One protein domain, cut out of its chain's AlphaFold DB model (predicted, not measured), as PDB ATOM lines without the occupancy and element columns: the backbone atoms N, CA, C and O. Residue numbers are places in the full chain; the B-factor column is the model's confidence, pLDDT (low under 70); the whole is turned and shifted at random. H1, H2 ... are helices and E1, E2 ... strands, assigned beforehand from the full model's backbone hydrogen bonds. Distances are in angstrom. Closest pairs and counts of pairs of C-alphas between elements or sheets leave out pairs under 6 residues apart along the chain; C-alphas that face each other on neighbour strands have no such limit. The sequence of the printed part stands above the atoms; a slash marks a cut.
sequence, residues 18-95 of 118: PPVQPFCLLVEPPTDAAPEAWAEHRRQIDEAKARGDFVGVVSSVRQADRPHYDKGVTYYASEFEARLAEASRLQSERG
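This is residues 18 to 95 of the 118 residues of an uncharacterized protein of Candidatus Accumulibacter sp (UniProt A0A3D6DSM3). A small sheet of three parallel strands is sandwiched between two helices, H1 over one face and H2 over the other, both running along the strands. A long loop joins the second strand to the third, and its residues 64 to 69 stick out from the body. The printed part has 78 residues with three named strands and two named helices, in the order E1, H1, E2, E3, H2; the sheet's order is E1, E2, E3, and the class is mixed, helices and strands. The whole is only just compact, close to loose, with a radius of gyration of the C-alphas of 13.6 A, and its outline is elongated, spanning 45 by 25 by 18 A.

E1, residues 23 to 27, is an edge strand and the parallel neighbour of E2, residues 54 to 58, the inner strand, at 24 degrees between their directions. N 24 and O 54 are 2.8 A apart, and N 56 and O 24 are 2.9 A apart, both within hydrogen-bond range. Between them along the chain comes H1, residues 35 to 51; E1, H1 and E2 form a strand-helix-strand unit, two parallel neighbour strands with a helix between, and its crossover is right-handed. H1 is on the sheet at a height of 9.9 A, over E2 and only just over E1, on which 3 of its 17 C-alphas fall. On the local plane its line and that of E2 stand at 4 degrees, along the strands. The closest C-alphas of H1 and E2 are those of Ala 48 and Val 55, 6.6 A apart. E3, residues 73 to 76, is the other edge strand, parallel to E2 at 36 degrees; N 57 and O 74 are 2.8 A apart, within hydrogen-bond range. H2, residues 79 to 89, is on the opposite face from H1, giving three layers, with helices on both faces of the sheet. Its height over the sheet is 8.9 A, and it lies over E2, along the strands at 8 degrees on the local plane. The closest C-alphas of H2 and E2 are those of Glu 79 and Val 58, 5.9 A apart. H1 and H2 are apart. Each O i to N i+4 pair in H1 is within hydrogen-bond range, and 6 of 7 are in H2.

E1 begins at C-alpha 23, (22.044, -30.379, -16.514), and is 13.2 A long. H1 is 24.6 A long from C-alpha 35 at (34.777, -51.176, -8.620). E2 measures 13.3 A and E3 9.9 A. H2 is 15.6 A long and ends at C-alpha 89, (19.914, -25.680, -23.113).

The C-alphas farthest apart are those of Ala 34 and Gly 95, 45.6 A. The printed part has no cut. The link from E2 to E3, 14 residues, is long; those from H1 to E2 and from E3 to H2 are tight. The mean pLDDT of the printed part is 80.2, and residues 18 to 20, 60 to 70 and 94 to 95 are under 70.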
ATOM      1  N   PRO A  18      10.070 -21.299 -19.687       63.38
ATOM      2  CA  PRO A  18       9.882 -22.725 -19.501       63.38
ATOM      3  C   PRO A  18      10.849 -23.221 -18.419       63.38
ATOM      4  O   PRO A  18      11.984 -22.737 -18.353       63.38
ATOM      5  N   PRO A  19      10.420 -24.164 -17.563       62.00
ATOM      6  CA  PRO A  19      11.277 -24.697 -16.518       62.00
ATOM      7  C   PRO A  19      12.538 -25.275 -17.160       62.00
ATOM      8  O   PRO A  19      12.473 -26.197 -17.975       62.00
ATOM      9  N   VAL A  20      13.686 -24.696 -16.812       69.94
ATOM     10  CA  VAL A  20      14.981 -25.170 -17.289       69.94
ATOM     11  C   VAL A  20      15.255 -26.492 -16.584       69.94
ATOM     12  O   VAL A  20      15.413 -26.534 -15.365       69.94
ATOM     13  N   GLN A  21      15.271 -27.582 -17.350       79.00
ATOM     14  CA  GLN A  21      15.707 -28.873 -16.836       79.00
ATOM     15  C   GLN A  21      17.187 -28.756 -16.431       79.00
ATOM     16  O   GLN A  21      17.999 -28.381 -17.285       79.00
ATOM     17  N   PRO A  22      17.563 -29.066 -15.176       82.62
ATOM     18  CA  PRO A  22      18.952 -28.983 -14.746       82.62
ATOM     19  C   PRO A  22      19.825 -29.948 -15.551       82.62
ATOM     20  O   PRO A  22      19.397 -31.053 -15.895       82.62
ATOM     21  N   PHE A  23      21.053 -29.539 -15.850       84.62
ATOM     22  CA  PHE A  23      22.044 -30.379 -16.514       84.62
ATOM     23  C   PHE A  23      23.021 -30.918 -15.466       84.62
ATOM     24  O   PHE A  23      23.617 -30.153 -14.712       84.62
ATOM     25  N   CYS A  24      23.181 -32.238 -15.399       90.00
ATOM     26  CA  CYS A  24      24.140 -32.893 -14.521       90.00
ATOM     27  C   CYS A  24      25.246 -33.510 -15.375       90.00
ATOM     28  O   CYS A  24      25.014 -34.477 -16.105       90.00
ATOM     29  N   LEU A  25      26.441 -32.922 -15.296       91.38
ATOM     30  CA  LEU A  25      27.627 -33.416 -15.980       91.38
ATOM     31  C   LEU A  25      28.432 -34.325 -15.052       91.38
ATOM     32  O   LEU A  25      28.874 -33.893 -13.989       91.38
ATOM     33  N   LEU A  26      28.655 -35.563 -15.478       90.62
ATOM     34  CA  LEU A  26      29.475 -36.545 -14.779       90.62
ATOM     35  C   LEU A  26      30.639 -36.970 -15.672       90.62
ATOM     36  O   LEU A  26      30.509 -37.052 -16.891       90.62
ATOM     37  N   VAL A  27      31.783 -37.260 -15.066       88.88
ATOM     38  CA  VAL A  27      32.946 -37.804 -15.773       88.88
ATOM     39  C   VAL A  27      33.046 -39.278 -15.431       88.88
ATOM     40  O   VAL A  27      32.909 -39.656 -14.265       88.88
ATOM     41  N   GLU A  28      33.248 -40.116 -16.441       86.81
ATOM     42  CA  GLU A  28      33.453 -41.532 -16.182       86.81
ATOM     43  C   GLU A  28      34.767 -41.792 -15.453       86.81
ATOM     44  O   GLU A  28      35.794 -41.180 -15.771       86.81
ATOM     45  N   PRO A  29      34.761 -42.739 -14.504       84.56
ATOM     46  CA  PRO A  29      35.991 -43.249 -13.942       84.56
ATOM     47  C   PRO A  29      36.904 -43.817 -15.043       84.56
ATOM     48  O   PRO A  29      36.418 -44.345 -16.050       84.56
ATOM     49  N   PRO A  30      38.232 -43.763 -14.851       81.56
ATOM     50  CA  PRO A  30      39.176 -44.500 -15.682       81.56
ATOM     51  C   PRO A  30      38.811 -45.987 -15.798       81.56
ATOM     52  O   PRO A  30      38.242 -46.575 -14.877       81.56
ATOM     53  N   THR A  31      39.160 -46.626 -16.915       78.88
ATOM     54  CA  THR A  31      38.867 -48.055 -17.138       78.88
ATOM     55  C   THR A  31      39.482 -48.960 -16.065       78.88
ATOM     56  O   THR A  31      38.906 -49.990 -15.730       78.88
ATOM     57  N   ASP A  32      40.619 -48.561 -15.504       82.81
ATOM     58  CA  ASP A  32      41.343 -49.235 -14.424       82.81
ATOM     59  C   ASP A  32      40.903 -48.799 -13.014       82.81
ATOM     60  O   ASP A  32      41.491 -49.227 -12.020       82.81
ATOM     61  N   ALA A  33      39.866 -47.963 -12.900       83.56
ATOM     62  CA  ALA A  33      39.356 -47.516 -11.613       83.56
ATOM     63  C   ALA A  33      38.758 -48.667 -10.793       83.56
ATOM     64  O   ALA A  33      38.226 -49.649 -11.318       83.56
ATOM     65  N   ALA A  34      38.800 -48.497  -9.473       87.69
ATOM     66  CA  ALA A  34      38.262 -49.466  -8.535       87.69
ATOM     67  C   ALA A  34      36.742 -49.676  -8.742       87.69
ATOM     68  O   ALA A  34      36.034 -48.732  -9.117       87.69
ATOM     69  N   PRO A  35      36.206 -50.884  -8.478       84.00
ATOM     70  CA  PRO A  35      34.777 -51.176  -8.620       84.00
ATOM     71  C   PRO A  35      33.865 -50.213  -7.850       84.00
ATOM     72  O   PRO A  35      32.750 -49.925  -8.288       84.00
ATOM     73  N   GLU A  36      34.342 -49.683  -6.725       89.31
ATOM     74  CA  GLU A  36      33.645 -48.711  -5.888       89.31
ATOM     75  C   GLU A  36      33.447 -47.378  -6.618       89.31
ATOM     76  O   GLU A  36      32.370 -46.793  -6.533       89.31
ATOM     77  N   ALA A  37      34.436 -46.927  -7.399       86.75
ATOM     78  CA  ALA A  37      34.325 -45.710  -8.202       86.75
ATOM     79  C   ALA A  37      33.278 -45.868  -9.315       86.75
ATOM     80  O   ALA A  37      32.482 -44.964  -9.565       86.75
ATOM     81  N   TRP A  38      33.215 -47.049  -9.937       84.62
ATOM     82  CA  TRP A  38      32.177 -47.386 -10.913       84.62
ATOM     83  C   TRP A  38      30.784 -47.517 -10.282       84.62
ATOM     84  O   TRP A  38      29.781 -47.155 -10.900       84.62
ATOM     85  N   ALA A  39      30.691 -48.035  -9.055       87.25
ATOM     86  CA  ALA A  39      29.436 -48.099  -8.308       87.25
ATOM     87  C   ALA A  39      28.924 -46.702  -7.924       87.25
ATOM     88  O   ALA A  39      27.747 -46.411  -8.128       87.25
ATOM     89  N   GLU A  40      29.812 -45.834  -7.443       90.00
ATOM     90  CA  GLU A  40      29.513 -44.439  -7.120       90.00
ATOM     91  C   GLU A  40      29.053 -43.662  -8.359       90.00
ATOM     92  O   GLU A  40      28.015 -43.008  -8.322       90.00
ATOM     93  N   HIS A  41      29.762 -43.798  -9.483       88.50
ATOM     94  CA  HIS A  41      29.385 -43.143 -10.736       88.50
ATOM     95  C   HIS A  41      27.975 -43.543 -11.201       88.50
ATOM     96  O   HIS A  41      27.164 -42.683 -11.544       88.50
ATOM     97  N   ARG A  42      27.638 -44.838 -11.138       88.00
ATOM     98  CA  ARG A  42      26.272 -45.308 -11.435       88.00
ATOM     99  C   ARG A  42      25.241 -44.729 -10.470       88.00
ATOM    100  O   ARG A  42      24.187 -44.289 -10.919       88.00
ATOM    101  N   ARG A  43      25.557 -44.661  -9.171       91.06
ATOM    102  CA  ARG A  43      24.668 -44.046  -8.173       91.06
ATOM    103  C   ARG A  43      24.383 -42.582  -8.513       91.06
ATOM    104  O   ARG A  43      23.231 -42.168  -8.471       91.06
ATOM    105  N   GLN A  44      25.401 -41.822  -8.911       90.88
ATOM    106  CA  GLN A  44      25.248 -40.417  -9.304       90.88
ATOM    107  C   GLN A  44      24.373 -40.252 -10.554       90.88
ATOM    108  O   GLN A  44      23.544 -39.342 -10.600       90.88
ATOM    109  N   ILE A  45      24.510 -41.147 -11.539       89.44
ATOM    110  CA  ILE A  45      23.629 -41.178 -12.717       89.44
ATOM    111  C   ILE A  45      22.174 -41.408 -12.292       89.44
ATOM    112  O   ILE A  45      21.284 -40.681 -12.736       89.44
ATOM    113  N   ASP A  46      21.923 -42.398 -11.438       90.31
ATOM    114  CA  ASP A  46      20.569 -42.741 -11.000       90.31
ATOM    115  C   ASP A  46      19.940 -41.635 -10.145       90.31
ATOM    116  O   ASP A  46      18.773 -41.292 -10.339       90.31
ATOM    117  N   GLU A  47      20.712 -41.014  -9.252       91.12
ATOM    118  CA  GLU A  47      20.273 -39.860  -8.463       91.12
ATOM    119  C   GLU A  47      19.914 -38.668  -9.359       91.12
ATOM    120  O   GLU A  47      18.871 -38.044  -9.164       91.12
ATOM    121  N   ALA A  48      20.737 -38.363 -10.367       90.25
ATOM    122  CA  ALA A  48      20.458 -37.287 -11.314       90.25
ATOM    123  C   ALA A  48      19.196 -37.569 -12.143       90.25
ATOM    124  O   ALA A  48      18.328 -36.704 -12.270       90.25
ATOM    125  N   LYS A  49      19.021 -38.808 -12.614       88.50
ATOM    126  CA  LYS A  49      17.783 -39.233 -13.284       88.50
ATOM    127  C   LYS A  49      16.565 -39.122 -12.371       88.50
ATOM    128  O   LYS A  49      15.517 -38.669 -12.823       88.50
ATOM    129  N   ALA A  50      16.688 -39.503 -11.100       90.00
ATOM    130  CA  ALA A  50      15.602 -39.423 -10.126       90.00
ATOM    131  C   ALA A  50      15.185 -37.974  -9.826       90.00
ATOM    132  O   ALA A  50      14.004 -37.718  -9.595       90.00
ATOM    133  N   ARG A  51      16.123 -37.018  -9.889       87.56
ATOM    134  CA  ARG A  51      15.821 -35.575  -9.836       87.56
ATOM    135  C   ARG A  51      15.154 -35.046 -11.109       87.56
ATOM    136  O   ARG A  51      14.589 -33.957 -11.087       87.56
ATOM    137  N   GLY A  52      15.178 -35.820 -12.195       86.31
ATOM    138  CA  GLY A  52      14.725 -35.388 -13.512       86.31
ATOM    139  C   GLY A  52      15.755 -34.527 -14.242       86.31
ATOM    140  O   GLY A  52      15.383 -33.834 -15.187       86.31
ATOM    141  N   ASP A  53      17.024 -34.566 -13.829       88.69
ATOM    142  CA  ASP A  53      18.106 -33.847 -14.495       88.69
ATOM    143  C   ASP A  53      18.413 -34.501 -15.844       88.69
ATOM    144  O   ASP A  53      18.290 -35.717 -16.033       88.69
ATOM    145  N   PHE A  54      18.874 -33.697 -16.792       85.50
ATOM    146  CA  PHE A  54      19.507 -34.243 -17.977       85.50
ATOM    147  C   PHE A  54      20.925 -34.695 -17.634       85.50
ATOM    148  O   PHE A  54      21.746 -33.887 -17.203       85.50
ATOM    149  N   VAL A  55      21.221 -35.974 -17.854       90.69
ATOM    150  CA  VAL A  55      22.516 -36.558 -17.494       90.69
ATOM    151  C   VAL A  55      23.442 -36.596 -18.707       90.69
ATOM    152  O   VAL A  55      23.204 -37.333 -19.670       90.69
ATOM    153  N   GLY A  56      24.507 -35.801 -18.641       90.12
ATOM    154  CA  GLY A  56      25.631 -35.838 -19.567       90.12
ATOM    155  C   GLY A  56      26.807 -36.587 -18.951       90.12
ATOM    156  O   GLY A  56      27.190 -36.300 -17.822       90.12
ATOM    157  N   VAL A  57      27.395 -37.531 -19.681       89.62
ATOM    158  CA  VAL A  57      28.559 -38.300 -19.226       89.62
ATOM    159  C   VAL A  57      29.735 -38.082 -20.169       89.62
ATOM    160  O   VAL A  57      29.621 -38.330 -21.368       89.62
ATOM    161  N   VAL A  58      30.870 -37.631 -19.637       88.00
ATOM    162  CA  VAL A  58      32.126 -37.513 -20.387       88.00
ATOM    163  C   VAL A  58      32.847 -38.850 -20.361       88.00
ATOM    164  O   VAL A  58      33.239 -39.327 -19.296       88.00
ATOM    165  N   SER A  59      33.047 -39.415 -21.547       80.38
ATOM    166  CA  SER A  59      33.717 -40.692 -21.754       80.38
ATOM    167  C   SER A  59      35.065 -40.499 -22.429       80.38
ATOM    168  O   SER A  59      35.145 -39.896 -23.497       80.38
ATOM    169  N   SER A  60      36.110 -41.111 -21.873       69.62
ATOM    170  CA  SER A  60      37.404 -41.273 -22.551       69.62
ATOM    171  C   SER A  60      37.408 -42.428 -23.568       69.62
ATOM    172  O   SER A  60      38.290 -42.501 -24.424       69.62
ATOM    173  N   VAL A  61      36.417 -43.324 -23.507       65.62
ATOM    174  CA  VAL A  61      36.266 -44.469 -24.415       65.62
ATOM    175  C   VAL A  61      35.491 -44.043 -25.663       65.62
ATOM    176  O   VAL A  61      34.450 -43.385 -25.564       65.62
ATOM    177  N   ARG A  62      35.979 -44.444 -26.847       57.22
ATOM    178  CA  ARG A  62      35.313 -44.193 -28.134       57.22
ATOM    179  C   ARG A  62      33.907 -44.808 -28.130       57.22
ATOM    180  O   ARG A  62      33.753 -45.995 -27.860       57.22
ATOM    181  N   GLN A  63      32.893 -44.016 -28.494       54.25
ATOM    182  CA  GLN A  63      31.468 -44.404 -28.512       54.25
ATOM    183  C   GLN A  63      31.164 -45.711 -29.278       54.25
ATOM    184  O   GLN A  63      30.164 -46.366 -28.987       54.25
ATOM    185  N   ALA A  64      32.007 -46.101 -30.240       51.78
ATOM    186  CA  ALA A  64      31.832 -47.308 -31.049       51.78
ATOM    187  C   ALA A  64      32.114 -48.626 -30.298       51.78
ATOM    188  O   ALA A  64      31.588 -49.658 -30.698       51.78
ATOM    189  N   ASP A  65      32.887 -48.595 -29.207       55.22
ATOM    190  CA  ASP A  65      33.279 -49.793 -28.443       55.22
ATOM    191  C   ASP A  65      32.364 -50.075 -27.239       55.22
ATOM    192  O   ASP A  65      32.654 -50.950 -26.422       55.22
ATOM    193  N   ARG A  66      31.249 -49.344 -27.093       59.19
ATOM    194  CA  ARG A  66      30.363 -49.498 -25.931       59.19
ATOM    195  C   ARG A  66      29.217 -50.477 -26.155       59.19
ATOM    196  O   ARG A  66      28.365 -50.227 -27.006       59.19
ATOM    197  N   PRO A  67      29.102 -51.524 -25.316       51.47
ATOM    198  CA  PRO A  67      28.001 -52.472 -25.410       51.47
ATOM    199  C   PRO A  67      26.715 -52.015 -24.701       51.47
ATOM    200  O   PRO A  67      25.697 -52.679 -24.868       51.47
ATOM    201  N   HIS A  68      26.716 -50.936 -23.905       54.00
ATOM    202  CA  HIS A  68      25.539 -50.482 -23.148       54.00
ATOM    203  C   HIS A  68      25.399 -48.955 -23.173       54.00
ATOM    204  O   HIS A  68      26.109 -48.238 -22.474       54.00
ATOM    205  N   TYR A  69      24.445 -48.465 -23.964       59.03
ATOM    206  CA  TYR A  69      23.917 -47.116 -23.798       59.03
ATOM    207  C   TYR A  69      22.858 -47.150 -22.699       59.03
ATOM    208  O   TYR A  69      21.810 -47.781 -22.860       59.03
ATOM    209  N   ASP A  70      23.117 -46.456 -21.593       68.31
ATOM    210  CA  ASP A  70      22.089 -46.248 -20.580       68.31
ATOM    211  C   ASP A  70      20.999 -45.327 -21.128       68.31
ATOM    212  O   ASP A  70      21.252 -44.195 -21.550       68.31
ATOM    213  N   LYS A  71      19.752 -45.805 -21.104       76.12
ATOM    214  CA  LYS A  71      18.598 -44.989 -21.493       76.12
ATOM    215  C   LYS A  71      18.547 -43.730 -20.621       76.12
ATOM    216  O   LYS A  71      18.631 -43.812 -19.391       76.12
ATOM    217  N   GLY A  72      18.392 -42.576 -21.270       76.50
ATOM    218  CA  GLY A  72      18.326 -41.270 -20.608       76.50
ATOM    219  C   GLY A  72      19.682 -40.654 -20.247       76.50
ATOM    220  O   GLY A  72      19.698 -39.661 -19.531       76.50
ATOM    221  N   VAL A  73      20.798 -41.219 -20.725       85.06
ATOM    222  CA  VAL A  73      22.145 -40.642 -20.583       85.06
ATOM    223  C   VAL A  73      22.681 -40.259 -21.956       85.06
ATOM    224  O   VAL A  73      22.551 -41.026 -22.911       85.06
ATOM    225  N   THR A  74      23.296 -39.081 -22.058       87.19
ATOM    226  CA  THR A  74      24.010 -38.658 -23.270       87.19
ATOM    227  C   THR A  74      25.506 -38.693 -23.024       87.19
ATOM    228  O   THR A  74      25.992 -38.089 -22.073       87.19
ATOM    229  N   TYR A  75      26.233 -39.401 -23.883       85.50
ATOM    230  CA  TYR A  75      27.678 -39.560 -23.768       85.50
ATOM    231  C   TYR A  75      28.408 -38.578 -24.682       85.50
ATOM    232  O   TYR A  75      28.126 -38.533 -25.879       85.50
ATOM    233  N   TYR A  76      29.371 -37.849 -24.129       85.81
ATOM    234  CA  TYR A  76      30.209 -36.876 -24.826       85.81
ATOM    235  C   TYR A  76      31.657 -37.364 -24.877       85.81
ATOM    236  O   TYR A  76      32.132 -38.000 -23.934       85.81
ATOM    237  N   ALA A  77      32.368 -37.057 -25.965       83.69
ATOM    238  CA  ALA A  77      33.768 -37.458 -26.124       83.69
ATOM    239  C   ALA A  77      34.731 -36.569 -25.318       83.69
ATOM    240  O   ALA A  77      35.883 -36.932 -25.091       83.69
ATOM    241  N   SER A  78      34.274 -35.386 -24.904       83.50
ATOM    242  CA  SER A  78      35.049 -34.447 -24.100       83.50
ATOM    243  C   SER A  78      34.148 -33.602 -23.205       83.50
ATOM    244  O   SER A  78      32.960 -33.424 -23.484       83.50
ATOM    245  N   GLU A  79      34.730 -33.031 -22.149       85.31
ATOM    246  CA  GLU A  79      34.033 -32.045 -21.319       85.31
ATOM    247  C   GLU A  79      33.613 -30.827 -22.152       85.31
ATOM    248  O   GLU A  79      32.516 -30.313 -21.976       85.31
ATOM    249  N   PHE A  80      34.435 -30.414 -23.119       83.50
ATOM    250  CA  PHE A  80      34.128 -29.289 -24.001       83.50
ATOM    251  C   PHE A  80      32.806 -29.482 -24.761       83.50
ATOM    252  O   PHE A  80      31.939 -28.611 -24.718       83.50
ATOM    253  N   GLU A  81      32.608 -30.640 -25.399       84.12
ATOM    254  CA  GLU A  81      31.346 -30.950 -26.087       84.12
ATOM    255  C   GLU A  81      30.152 -30.967 -25.125       84.12
ATOM    256  O   GLU A  81      29.079 -30.454 -25.454       84.12
ATOM    257  N   ALA A  82      30.344 -31.511 -23.921       86.75
ATOM    258  CA  ALA A  82      29.298 -31.551 -22.910       86.75
ATOM    259  C   ALA A  82      28.892 -30.144 -22.442       86.75
ATOM    260  O   ALA A  82      27.702 -29.862 -22.306       86.75
ATOM    261  N   ARG A  83      29.863 -29.239 -22.268       84.81
ATOM    262  CA  ARG A  83      29.623 -27.832 -21.905       84.81
ATOM    263  C   ARG A  83      28.902 -27.057 -23.002       84.81
ATOM    264  O   ARG A  83      28.044 -26.236 -22.695       84.81
ATOM    265  N   LEU A  84      29.187 -27.334 -24.275       85.44
ATOM    266  CA  LEU A  84      28.424 -26.745 -25.381       85.44
ATOM    267  C   LEU A  84      26.970 -27.234 -25.379       85.44
ATOM    268  O   LEU A  84      26.049 -26.441 -25.585       85.44
ATOM    269  N   ALA A  85      26.744 -28.521 -25.109       85.00
ATOM    270  CA  ALA A  85      25.396 -29.068 -24.998       85.00
ATOM    271  C   ALA A  85      24.626 -28.483 -23.800       85.00
ATOM    272  O   ALA A  85      23.449 -28.151 -23.941       85.00
ATOM    273  N   GLU A  86      25.289 -28.299 -22.657       84.69
ATOM    274  CA  GLU A  86      24.753 -27.585 -21.493       84.69
ATOM    275  C   GLU A  86      24.367 -26.144 -21.868       84.69
ATOM    276  O   GLU A  86      23.207 -25.754 -21.725       84.69
ATOM    277  N   ALA A  87      25.288 -25.382 -22.468       82.56
ATOM    278  CA  ALA A  87      25.041 -24.003 -22.892       82.56
ATOM    279  C   ALA A  87      23.920 -23.881 -23.940       82.56
ATOM    280  O   ALA A  87      23.200 -22.886 -23.973       82.56
ATOM    281  N   SER A  88      23.719 -24.892 -24.789       79.69
ATOM    282  CA  SER A  88      22.618 -24.894 -25.763       79.69
ATOM    283  C   SER A  88      21.227 -24.964 -25.118       79.69
ATOM    284  O   SER A  88      20.238 -24.592 -25.748       79.69
ATOM    285  N   ARG A  89      21.152 -25.444 -23.871       77.19
ATOM    286  CA  ARG A  89      19.914 -25.680 -23.113       77.19
ATOM    287  C   ARG A  89      19.629 -24.604 -22.077       77.19
ATOM    288  O   ARG A  89      18.487 -24.466 -21.645       77.19
ATOM    289  N   LEU A  90      20.658 -23.872 -21.669       79.06
ATOM    290  CA  LEU A  90      20.518 -22.711 -20.807       79.06
ATOM    291  C   LEU A  90      19.981 -21.532 -21.618       79.06
ATOM    292  O   LEU A  90      20.310 -21.362 -22.795       79.06
ATOM    293  N   GLN A  91      19.133 -20.729 -20.982       72.19
ATOM    294  CA  GLN A  91      18.623 -19.505 -21.588       72.19
ATOM    295  C   GLN A  91      19.755 -18.489 -21.735       72.19
ATOM    296  O   GLN A  91      20.654 -18.421 -20.896       72.19
ATOM    297  N   SER A  92      19.710 -17.721 -22.819       74.56
ATOM    298  CA  SER A  92      20.590 -16.578 -23.028       74.56
ATOM    299  C   SER A  92      20.386 -15.539 -21.924       74.56
ATOM    300  O   SER A  92      19.264 -15.281 -21.490       74.56
ATOM    301  N   GLU A  93      21.475 -14.902 -21.502       71.81
ATOM    302  CA  GLU A  93      21.411 -13.743 -20.603       71.81
ATOM    303  C   GLU A  93      21.058 -12.456 -21.369       71.81
ATOM    304  O   GLU A  93      20.654 -11.455 -20.777       71.81
ATOM    305  N   ARG A  94      21.218 -12.466 -22.700       66.69
ATOM    306  CA  ARG A  94      21.144 -11.288 -23.580       66.69
ATOM    307  C   ARG A  94      19.916 -11.258 -24.490       66.69
ATOM    308  O   ARG A  94      19.764 -10.309 -25.262       66.69
ATOM    309  N   GLY A  95      19.042 -12.262 -24.438       66.31
ATOM    310  CA  GLY A  95      17.847 -12.315 -25.276       66.31
ATOM    311  C   GLY A  95      17.079 -13.630 -25.180       66.31
ATOM    312  O   GLY A  95      17.259 -14.408 -24.254       66.31
TER     313      GLY A  95